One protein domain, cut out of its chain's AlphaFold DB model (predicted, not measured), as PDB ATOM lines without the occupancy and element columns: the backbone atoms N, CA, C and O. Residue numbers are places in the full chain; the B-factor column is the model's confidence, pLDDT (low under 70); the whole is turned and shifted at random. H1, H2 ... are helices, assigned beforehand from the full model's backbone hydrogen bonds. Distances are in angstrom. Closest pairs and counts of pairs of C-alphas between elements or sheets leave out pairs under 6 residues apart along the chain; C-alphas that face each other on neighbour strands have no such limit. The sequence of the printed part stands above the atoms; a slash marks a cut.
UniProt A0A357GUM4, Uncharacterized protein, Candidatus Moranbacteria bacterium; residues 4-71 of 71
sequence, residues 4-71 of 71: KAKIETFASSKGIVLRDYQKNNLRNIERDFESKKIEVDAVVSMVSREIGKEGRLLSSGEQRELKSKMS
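Overview. This is residues 4 to 71 of the 71 residues of an uncharacterized protein of Candidatus Moranbacteria bacterium (UniProt A0A357GUM4). H2 and H3 lie side by side as a helical hairpin, and H1 and H4 cross them steeply, H1 on H2 and H4 on H3, closing a ring of four helices. The printed part has 68 residues, with H1, H2, H3 and H4 in chain order and no named strand: all helix, mostly crossed. It is compact, with a radius of gyration of the C-alphas of 10.9 A and spans of 29 by 25 by 17 A.

Along the chain. Find C-alpha 20 at (29.305, 76.160, -10.413); H2 runs 21.1 A from there to residue 34. H3 is residues 40 to 52, 18.1 A; H1 is 4 to 13, 14.2 A; H4 is 60 to 70, 15.5 A, ending at (27.277, 55.151, -14.770).

Arrangement. Hairpin H2 and H3 touch at 7 degrees, a shallow tilt, opposite ways; closest C-alphas Gln 22 and Glu 50, 6.4 A. H1 touches H2, closest C-alphas Lys 4 and Leu 26, 5.5 A. H4 touches H3, closest C-alphas Val 44 and Lys 67, 6.2 A, and H1, Lys 6 and Lys 69, 6.9 A. H2 and H4 are apart. In these helices every O i to N i+4 pair is within hydrogen-bond range.

Size, cuts and confidence. The printed part has no cut and no long link, its mean pLDDT is 92.0, and no printed residue has a pLDDT under 70.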
ATOM      1  N   LYS A   4      29.936  62.115 -10.220       92.94
ATOM      2  CA  LYS A   4      30.106  63.543 -10.530       92.94
ATOM      3  C   LYS A   4      31.234  63.747 -11.530       92.94
ATOM      4  O   LYS A   4      31.049  64.389 -12.558       92.94
ATOM      5  N   ALA A   5      32.386  63.141 -11.265       92.94
ATOM      6  CA  ALA A   5      33.559  63.271 -12.116       92.94
ATOM      7  C   ALA A   5      33.356  62.590 -13.488       92.94
ATOM      8  O   ALA A   5      33.827  63.097 -14.510       92.94
ATOM      9  N   LYS A   6      32.591  61.486 -13.543       93.88
ATOM     10  CA  LYS A   6      32.173  60.857 -14.811       93.88
ATOM     11  C   LYS A   6      31.261  61.783 -15.631       93.88
ATOM     12  O   LYS A   6      31.449  61.896 -16.842       93.88
ATOM     13  N   ILE A   7      30.314  62.465 -14.980       93.00
ATOM     14  CA  ILE A   7      29.406  63.437 -15.611       93.00
ATOM     15  C   ILE A   7      30.176  64.667 -16.099       93.00
ATOM     16  O   ILE A   7      29.949  65.112 -17.218       93.00
ATOM     17  N   GLU A   8      31.111  65.196 -15.308       93.50
ATOM     18  CA  GLU A   8      31.952  66.340 -15.695       93.50
ATOM     19  C   GLU A   8      32.826  66.009 -16.910       93.50
ATOM     20  O   GLU A   8      32.899  66.794 -17.856       93.50
ATOM     21  N   THR A   9      33.418  64.811 -16.932       94.00
ATOM     22  CA  THR A   9      34.183  64.316 -18.087       94.00
ATOM     23  C   THR A   9      33.303  64.197 -19.331       94.00
ATOM     24  O   THR A   9      33.705  64.608 -20.417       94.00
ATOM     25  N   PHE A  10      32.093  63.654 -19.179       93.69
ATOM     26  CA  PHE A  10      31.122  63.559 -20.268       93.69
ATOM     27  C   PHE A  10      30.685  64.941 -20.770       93.69
ATOM     28  O   PHE A  10      30.699  65.194 -21.967       93.69
ATOM     29  N   ALA A  11      30.347  65.865 -19.873       92.31
ATOM     30  CA  ALA A  11      29.969  67.224 -20.239       92.31
ATOM     31  C   ALA A  11      31.098  67.906 -21.027       92.31
ATOM     32  O   ALA A  11      30.868  68.424 -22.121       92.31
ATOM     33  N   SER A  12      32.337  67.797 -20.537       92.69
ATOM     34  CA  SER A  12      33.515  68.328 -21.219       92.69
ATOM     35  C   SER A  12      33.720  67.710 -22.605       92.69
ATOM     36  O   SER A  12      33.993  68.445 -23.551       92.69
ATOM     37  N   SER A  13      33.555  66.389 -22.766       93.38
ATOM     38  CA  SER A  13      33.719  65.726 -24.073       93.38
ATOM     39  C   SER A  13      32.649  66.126 -25.090       93.38
ATOM     40  O   SER A  13      32.858  65.994 -26.295       93.38
ATOM     41  N   LYS A  14      31.511  66.643 -24.619       91.50
ATOM     42  CA  LYS A  14      30.421  67.165 -25.447       91.50
ATOM     43  C   LYS A  14      30.477  68.683 -25.639       91.50
ATOM     44  O   LYS A  14      29.560  69.235 -26.248       91.50
ATOM     45  N   GLY A  15      31.501  69.371 -25.130       90.31
ATOM     46  CA  GLY A  15      31.588  70.835 -25.173       90.31
ATOM     47  C   GLY A  15      30.526  71.533 -24.314       90.31
ATOM     48  O   GLY A  15      30.089  72.633 -24.638       90.31
ATOM     49  N   ILE A  16      30.045  70.871 -23.259       90.31
ATOM     50  CA  ILE A  16      29.108  71.424 -22.278       90.31
ATOM     51  C   ILE A  16      29.928  72.026 -21.141       90.31
ATOM     52  O   ILE A  16      30.613  71.309 -20.408       90.31
ATOM     53  N   VAL A  17      29.830  73.340 -20.964       90.69
ATOM     54  CA  VAL A  17      30.441  74.026 -19.824       90.69
ATOM     55  C   VAL A  17      29.467  73.990 -18.654       90.69
ATOM     56  O   VAL A  17      28.415  74.621 -18.697       90.69
ATOM     57  N   LEU A  18      29.824  73.252 -17.602       91.62
ATOM     58  CA  LEU A  18      29.042  73.211 -16.369       91.62
ATOM     59  C   LEU A  18      29.362  74.419 -15.484       91.62
ATOM     60  O   LEU A  18      30.520  74.660 -15.132       91.62
ATOM     61  N   ARG A  19      28.319  75.136 -15.076       92.81
ATOM     62  CA  ARG A  19      28.370  76.252 -14.125       92.81
ATOM     63  C   ARG A  19      28.545  75.732 -12.698       92.81
ATOM     64  O   ARG A  19      28.244  74.575 -12.403       92.81
ATOM     65  N   ASP A  20      28.985  76.590 -11.782       92.62
ATOM     66  CA  ASP A  20      29.305  76.160 -10.413       92.62
ATOM     67  C   ASP A  20      28.090  75.616  -9.651       92.62
ATOM     68  O   ASP A  20      28.200  74.614  -8.942       92.62
ATOM     69  N   TYR A  21      26.901  76.188  -9.864       93.12
ATOM     70  CA  TYR A  21      25.672  75.643  -9.280       93.12
ATOM     71  C   TYR A  21      25.318  74.262  -9.858       93.12
ATOM     72  O   TYR A  21      24.856  73.403  -9.111       93.12
ATOM     73  N   GLN A  22      25.588  74.005 -11.146       93.56
ATOM     74  CA  GLN A  22      25.369  72.686 -11.750       93.56
ATOM     75  C   GLN A  22      26.327  71.671 -11.131       93.56
ATOM     76  O   GLN A  22      25.888  70.608 -10.710       93.56
ATOM     77  N   LYS A  23      27.614  72.014 -10.971       93.38
ATOM     78  CA  LYS A  23      28.601  71.153 -10.291       93.38
ATOM     79  C   LYS A  23      28.209  70.849  -8.841       93.38
ATOM     80  O   LYS A  23      28.381  69.716  -8.386       93.38
ATOM     81  N   ASN A  24      27.653  71.829  -8.125       95.06
ATOM     82  CA  ASN A  24      27.105  71.622  -6.783       95.06
ATOM     83  C   ASN A  24      25.894  70.677  -6.800       95.06
ATOM     84  O   ASN A  24      25.813  69.771  -5.971       95.06
ATOM     85  N   ASN A  25      24.996  70.817  -7.777       94.44
ATOM     86  CA  ASN A  25      23.865  69.904  -7.946       94.44
ATOM     87  C   ASN A  25      24.323  68.482  -8.303       94.44
ATOM     88  O   ASN A  25      23.799  67.522  -7.743       94.44
ATOM     89  N   LEU A  26      25.358  68.325  -9.136       94.50
ATOM     90  CA  LEU A  26      25.959  67.019  -9.431       94.50
ATOM     91  C   LEU A  26      26.524  66.341  -8.178       94.50
ATOM     92  O   LEU A  26      26.401  65.128  -8.042       94.50
ATOM     93  N   ARG A  27      27.093  67.108  -7.240       94.88
ATOM     94  CA  ARG A  27      27.547  66.581  -5.943       94.88
ATOM     95  C   ARG A  27      26.383  66.066  -5.090       94.88
ATOM     96  O   ARG A  27      26.523  65.050  -4.414       94.88
ATOM     97  N   ASN A  28      25.235  66.742  -5.123       94.81
ATOM     98  CA  ASN A  28      24.034  66.270  -4.428       94.81
ATOM     99  C   ASN A  28      23.493  64.980  -5.061       94.81
ATOM    100  O   ASN A  28      23.197  64.033  -4.336       94.81
ATOM    101  N   ILE A  29      23.448  64.918  -6.397       93.94
ATOM    102  CA  ILE A  29      23.046  63.720  -7.150       93.94
ATOM    103  C   ILE A  29      23.978  62.540  -6.833       93.94
ATOM    104  O   ILE A  29      23.506  61.436  -6.585       93.94
ATOM    105  N   GLU A  30      25.293  62.773  -6.787       94.25
ATOM    106  CA  GLU A  30      26.290  61.776  -6.377       94.25
ATOM    107  C   GLU A  30      26.020  61.237  -4.975       94.25
ATOM    108  O   GLU A  30      25.920  60.025  -4.799       94.25
ATOM    109  N   ARG A  31      25.797  62.121  -4.000       94.75
ATOM    110  CA  ARG A  31      25.487  61.714  -2.626       94.75
ATOM    111  C   ARG A  31      24.212  60.874  -2.542       94.75
ATOM    112  O   ARG A  31      24.173  59.900  -1.792       94.75
ATOM    113  N   ASP A  32      23.165  61.249  -3.274       94.75
ATOM    114  CA  ASP A  32      21.894  60.520  -3.260       94.75
ATOM    115  C   ASP A  32      22.016  59.151  -3.950       94.75
ATOM    116  O   ASP A  32      21.442  58.171  -3.465       94.75
ATOM    117  N   PHE A  33      22.814  59.053  -5.018       93.50
ATOM    118  CA  PHE A  33      23.131  57.792  -5.690       93.50
ATOM    119  C   PHE A  33      23.968  56.860  -4.802       93.50
ATOM    120  O   PHE A  33      23.617  55.697  -4.620       93.50
ATOM    121  N   GLU A  34      25.029  57.374  -4.175       91.50
ATOM    122  CA  GLU A  34      25.871  56.614  -3.238       91.50
ATOM    123  C   GLU A  34      25.086  56.151  -2.003       91.50
ATOM    124  O   GLU A  34      25.287  55.043  -1.506       91.50
ATOM    125  N   SER A  35      24.122  56.962  -1.556       93.62
ATOM    126  CA  SER A  35      23.177  56.604  -0.489       93.62
ATOM    127  C   SER A  35      22.088  55.618  -0.942       93.62
ATOM    128  O   SER A  35      21.186  55.326  -0.159       93.62
ATOM    129  N   LYS A  36      22.130  55.135  -2.194       91.44
ATOM    130  CA  LYS A  36      21.138  54.242  -2.821       91.44
ATOM    131  C   LYS A  36      19.701  54.778  -2.785       91.44
ATOM    132  O   LYS A  36      18.750  54.002  -2.824       91.44
ATOM    133  N   LYS A  37      19.526  56.101  -2.708       93.62
ATOM    134  CA  LYS A  37      18.202  56.747  -2.739       93.62
ATOM    135  C   LYS A  37      17.645  56.853  -4.152       93.62
ATOM    136  O   LYS A  37      16.435  56.948  -4.325       93.62
ATOM    137  N   ILE A  38      18.534  56.897  -5.140       93.12
ATOM    138  CA  ILE A  38      18.200  57.024  -6.554       93.12
ATOM    139  C   ILE A  38      18.997  56.006  -7.367       93.12
ATOM    140  O   ILE A  38      20.141  55.692  -7.041       93.12
ATOM    141  N   GLU A  39      18.389  55.505  -8.437       93.69
ATOM    142  CA  GLU A  39      19.014  54.567  -9.371       93.69
ATOM    143  C   GLU A  39      19.667  55.298 -10.553       93.69
ATOM    144  O   GLU A  39      19.467  56.498 -10.758       93.69
ATOM    145  N   VAL A  40      20.421  54.562 -11.375       92.69
ATOM    146  CA  VAL A  40      21.133  55.109 -12.543       92.69
ATOM    147  C   VAL A  40      20.198  55.880 -13.485       92.69
ATOM    148  O   VAL A  40      20.555  56.956 -13.957       92.69
ATOM    149  N   ASP A  41      18.985  55.382 -13.729       92.62
ATOM    150  CA  ASP A  41      18.022  56.058 -14.607       92.62
ATOM    151  C   ASP A  41      17.555  57.408 -14.047       92.62
ATOM    152  O   ASP A  41      17.422  58.389 -14.788       92.62
ATOM    153  N   ALA A  42      17.391  57.498 -12.726       94.38
ATOM    154  CA  ALA A  42      17.086  58.756 -12.059       94.38
ATOM    155  C   ALA A  42      18.268  59.732 -12.157       94.38
ATOM    156  O   ALA A  42      18.056  60.903 -12.477       94.38
ATOM    157  N   VAL A  43      19.507  59.255 -11.984       94.06
ATOM    158  CA  VAL A  43      20.715  60.075 -12.177       94.06
ATOM    159  C   VAL A  43      20.748  60.661 -13.591       94.06
ATOM    160  O   VAL A  43      20.902  61.873 -13.742       94.06
ATOM    161  N   VAL A  44      20.544  59.846 -14.632       94.56
ATOM    162  CA  VAL A  44      20.536  60.314 -16.031       94.56
ATOM    163  C   VAL A  44      19.453  61.370 -16.251       94.56
ATOM    164  O   VAL A  44      19.726  62.400 -16.872       94.56
ATOM    165  N   SER A  45      18.247  61.170 -15.708       94.44
ATOM    166  CA  SER A  45      17.160  62.152 -15.810       94.44
ATOM    167  C   SER A  45      17.509  63.475 -15.119       94.44
ATOM    168  O   SER A  45      17.347  64.544 -15.708       94.44
ATOM    169  N   MET A  46      18.037  63.416 -13.893       94.75
ATOM    170  CA  MET A  46      18.408  64.601 -13.114       94.75
ATOM    171  C   MET A  46      19.545  65.381 -13.774       94.75
ATOM    172  O   MET A  46      19.458  66.599 -13.900       94.75
ATOM    173  N   VAL A  47      20.572  64.687 -14.269       93.19
ATOM    174  CA  VAL A  47      21.694  65.302 -14.990       93.19
ATOM    175  C   VAL A  47      21.232  65.924 -16.307       93.19
ATOM    176  O   VAL A  47      21.622  67.047 -16.618       93.19
ATOM    177  N   SER A  48      20.365  65.240 -17.059       93.06
ATOM    178  CA  SER A  48      19.816  65.768 -18.317       93.06
ATOM    179  C   SER A  48      19.027  67.056 -18.087       93.06
ATOM    180  O   SER A  48      19.173  68.010 -18.849       93.06
ATOM    181  N   ARG A  49      18.233  67.116 -17.009       93.25
ATOM    182  CA  ARG A  49      17.535  68.343 -16.599       93.25
ATOM    183  C   ARG A  49      18.512  69.433 -16.178       93.25
ATOM    184  O   ARG A  49      18.307  70.585 -16.539       93.25
ATOM    185  N   GLU A  50      19.558  69.082 -15.433       92.44
ATOM    186  CA  GLU A  50      20.543  70.050 -14.949       92.44
ATOM    187  C   GLU A  50      21.296  70.717 -16.101       92.44
ATOM    188  O   GLU A  50      21.417  71.939 -16.124       92.44
ATOM    189  N   ILE A  51      21.740  69.929 -17.083       90.00
ATOM    190  CA  ILE A  51      22.381  70.411 -18.313       90.00
ATOM    191  C   ILE A  51      21.386  71.228 -19.158       90.00
ATOM    192  O   ILE A  51      21.741  72.287 -19.677       90.00
ATOM    193  N   GLY A  52      20.123  70.790 -19.207       89.94
ATOM    194  CA  GLY A  52      19.022  71.462 -19.900       89.94
ATOM    195  C   GLY A  52      18.722  72.887 -19.441       89.94
ATOM    196  O   GLY A  52      18.189  73.666 -20.228       89.94
ATOM    197  N   LYS A  53      19.088  73.260 -18.207       88.56
ATOM    198  CA  LYS A  53      18.845  74.612 -17.665       88.56
ATOM    199  C   LYS A  53      19.532  75.720 -18.464       88.56
ATOM    200  O   LYS A  53      18.997  76.818 -18.523       88.56
ATOM    201  N   GLU A  54      20.645  75.416 -19.131       82.94
ATOM    202  CA  GLU A  54      21.367  76.374 -19.983       82.94
ATOM    203  C   GLU A  54      20.921  76.302 -21.459       82.94
ATOM    204  O   GLU A  54      21.651  76.699 -22.363       82.94
ATOM    205  N   GLY A  55      19.730  75.757 -21.731       80.25
ATOM    206  CA  GLY A  55      19.153  75.693 -23.078       80.25
ATOM    207  C   GLY A  55      19.704  74.569 -23.959       80.25
ATOM    208  O   GLY A  55      19.361  74.493 -25.137       80.25
ATOM    209  N   ARG A  56      20.524  73.667 -23.407       85.50
ATOM    210  CA  ARG A  56      21.045  72.501 -24.127       85.50
ATOM    211  C   ARG A  56      20.460  71.205 -23.586       85.50
ATOM    212  O   ARG A  56      20.808  70.765 -22.498       85.50
ATOM    213  N   LEU A  57      19.629  70.545 -24.384       88.56
ATOM    214  CA  LEU A  57      19.102  69.221 -24.057       88.56
ATOM    215  C   LEU A  57      20.057  68.126 -24.540       88.56
ATOM    216  O   LEU A  57      20.609  68.216 -25.635       88.56
ATOM    217  N   LEU A  58      20.226  67.080 -23.730       91.38
ATOM    218  CA  LEU A  58      20.917  65.869 -24.166       91.38
ATOM    219  C   LEU A  58      20.022  65.082 -25.124       91.38
ATOM    220  O   LEU A  58      18.875  64.769 -24.793       91.38
ATOM    221  N   SER A  59      20.568  64.705 -26.276       92.69
ATOM    222  CA  SER A  59      19.937  63.763 -27.200       92.69
ATOM    223  C   SER A  59      19.786  62.366 -26.581       92.69
ATOM    224  O   SER A  59      20.499  61.997 -25.647       92.69
ATOM    225  N   SER A  60      18.902  61.531 -27.134       91.38
ATOM    226  CA  SER A  60      18.712  60.148 -26.662       91.38
ATOM    227  C   SER A  60      20.001  59.311 -26.726       91.38
ATOM    228  O   SER A  60      20.231  58.454 -25.873       91.38
ATOM    229  N   GLY A  61      20.874  59.579 -27.707       94.44
ATOM    230  CA  GLY A  61      22.190  58.940 -27.810       94.44
ATOM    231  C   GLY A  61      23.139  59.370 -26.689       94.44
ATOM    232  O   GLY A  61      23.778  58.527 -26.065       94.44
ATOM    233  N   GLU A  62      23.169  60.665 -26.375       93.50
ATOM    234  CA  GLU A  62      23.948  61.224 -25.263       93.50
ATOM    235  C   GLU A  62      23.468  60.711 -23.901       93.50
ATOM    236  O   GLU A  62      24.286  60.370 -23.050       93.50
ATOM    237  N   GLN A  63      22.154  60.581 -23.703       94.00
ATOM    238  CA  GLN A  63      21.586  59.997 -22.485       94.00
ATOM    239  C   GLN A  63      21.986  58.523 -22.325       94.00
ATOM    240  O   GLN A  63      22.330  58.089 -21.225       94.00
ATOM    241  N   ARG A  64      22.004  57.752 -23.421       93.81
ATOM    242  CA  ARG A  64      22.444  56.347 -23.412       93.81
ATOM    243  C   ARG A  64      23.939  56.210 -23.127       93.81
ATOM    244  O   ARG A  64      24.343  55.312 -22.385       93.81
ATOM    245  N   GLU A  65      24.759  57.095 -23.689       93.62
ATOM    246  CA  GLU A  65      26.193  57.148 -23.397       93.62
ATOM    247  C   GLU A  65      26.436  57.485 -21.920       93.62
ATOM    248  O   GLU A  65      27.211  56.799 -21.249       93.62
ATOM    249  N   LEU A  66      25.728  58.489 -21.395       92.69
ATOM    250  CA  LEU A  66      25.803  58.877 -19.990       92.69
ATOM    251  C   LEU A  66      25.404  57.717 -19.067       92.69
ATOM    252  O   LEU A  66      26.150  57.400 -18.141       92.69
ATOM    253  N   LYS A  67      24.290  57.034 -19.370       93.12
ATOM    254  CA  LYS A  67      23.838  55.830 -18.653       93.12
ATOM    255  C   LYS A  67      24.922  54.751 -18.625       93.12
ATOM    256  O   LYS A  67      25.224  54.212 -17.567       93.12
ATOM    257  N   SER A  68      25.555  54.489 -19.768       91.75
ATOM    258  CA  SER A  68      26.595  53.455 -19.899       91.75
ATOM    259  C   SER A  68      27.858  53.776 -19.095       91.75
ATOM    260  O   SER A  68      28.529  52.868 -18.623       91.75
ATOM    261  N   LYS A  69      28.189  55.061 -18.903       88.75
ATOM    262  CA  LYS A  69      29.310  55.471 -18.041       88.75
ATOM    263  C   LYS A  69      29.003  55.273 -16.552       88.75
ATOM    264  O   LYS A  69      29.938  55.185 -15.758       88.75
ATOM    265  N   MET A  70      27.729  55.255 -16.164       84.69
ATOM    266  CA  MET A  70      27.277  55.151 -14.770       84.69
ATOM    267  C   MET A  70      27.091  53.714 -14.279       84.69
ATOM    268  O   MET A  70      27.036  53.521 -13.066       84.69
ATOM    269  N   SER A  71      27.000  52.745 -15.197       74.12
ATOM    270  CA  SER A  71      27.065  51.311 -14.886       74.12
ATOM    271  C   SER A  71      28.456  50.863 -14.434       74.12
ATOM    272  O   SER A  71      29.443  51.619 -14.636       74.12
TER     273      SER A  71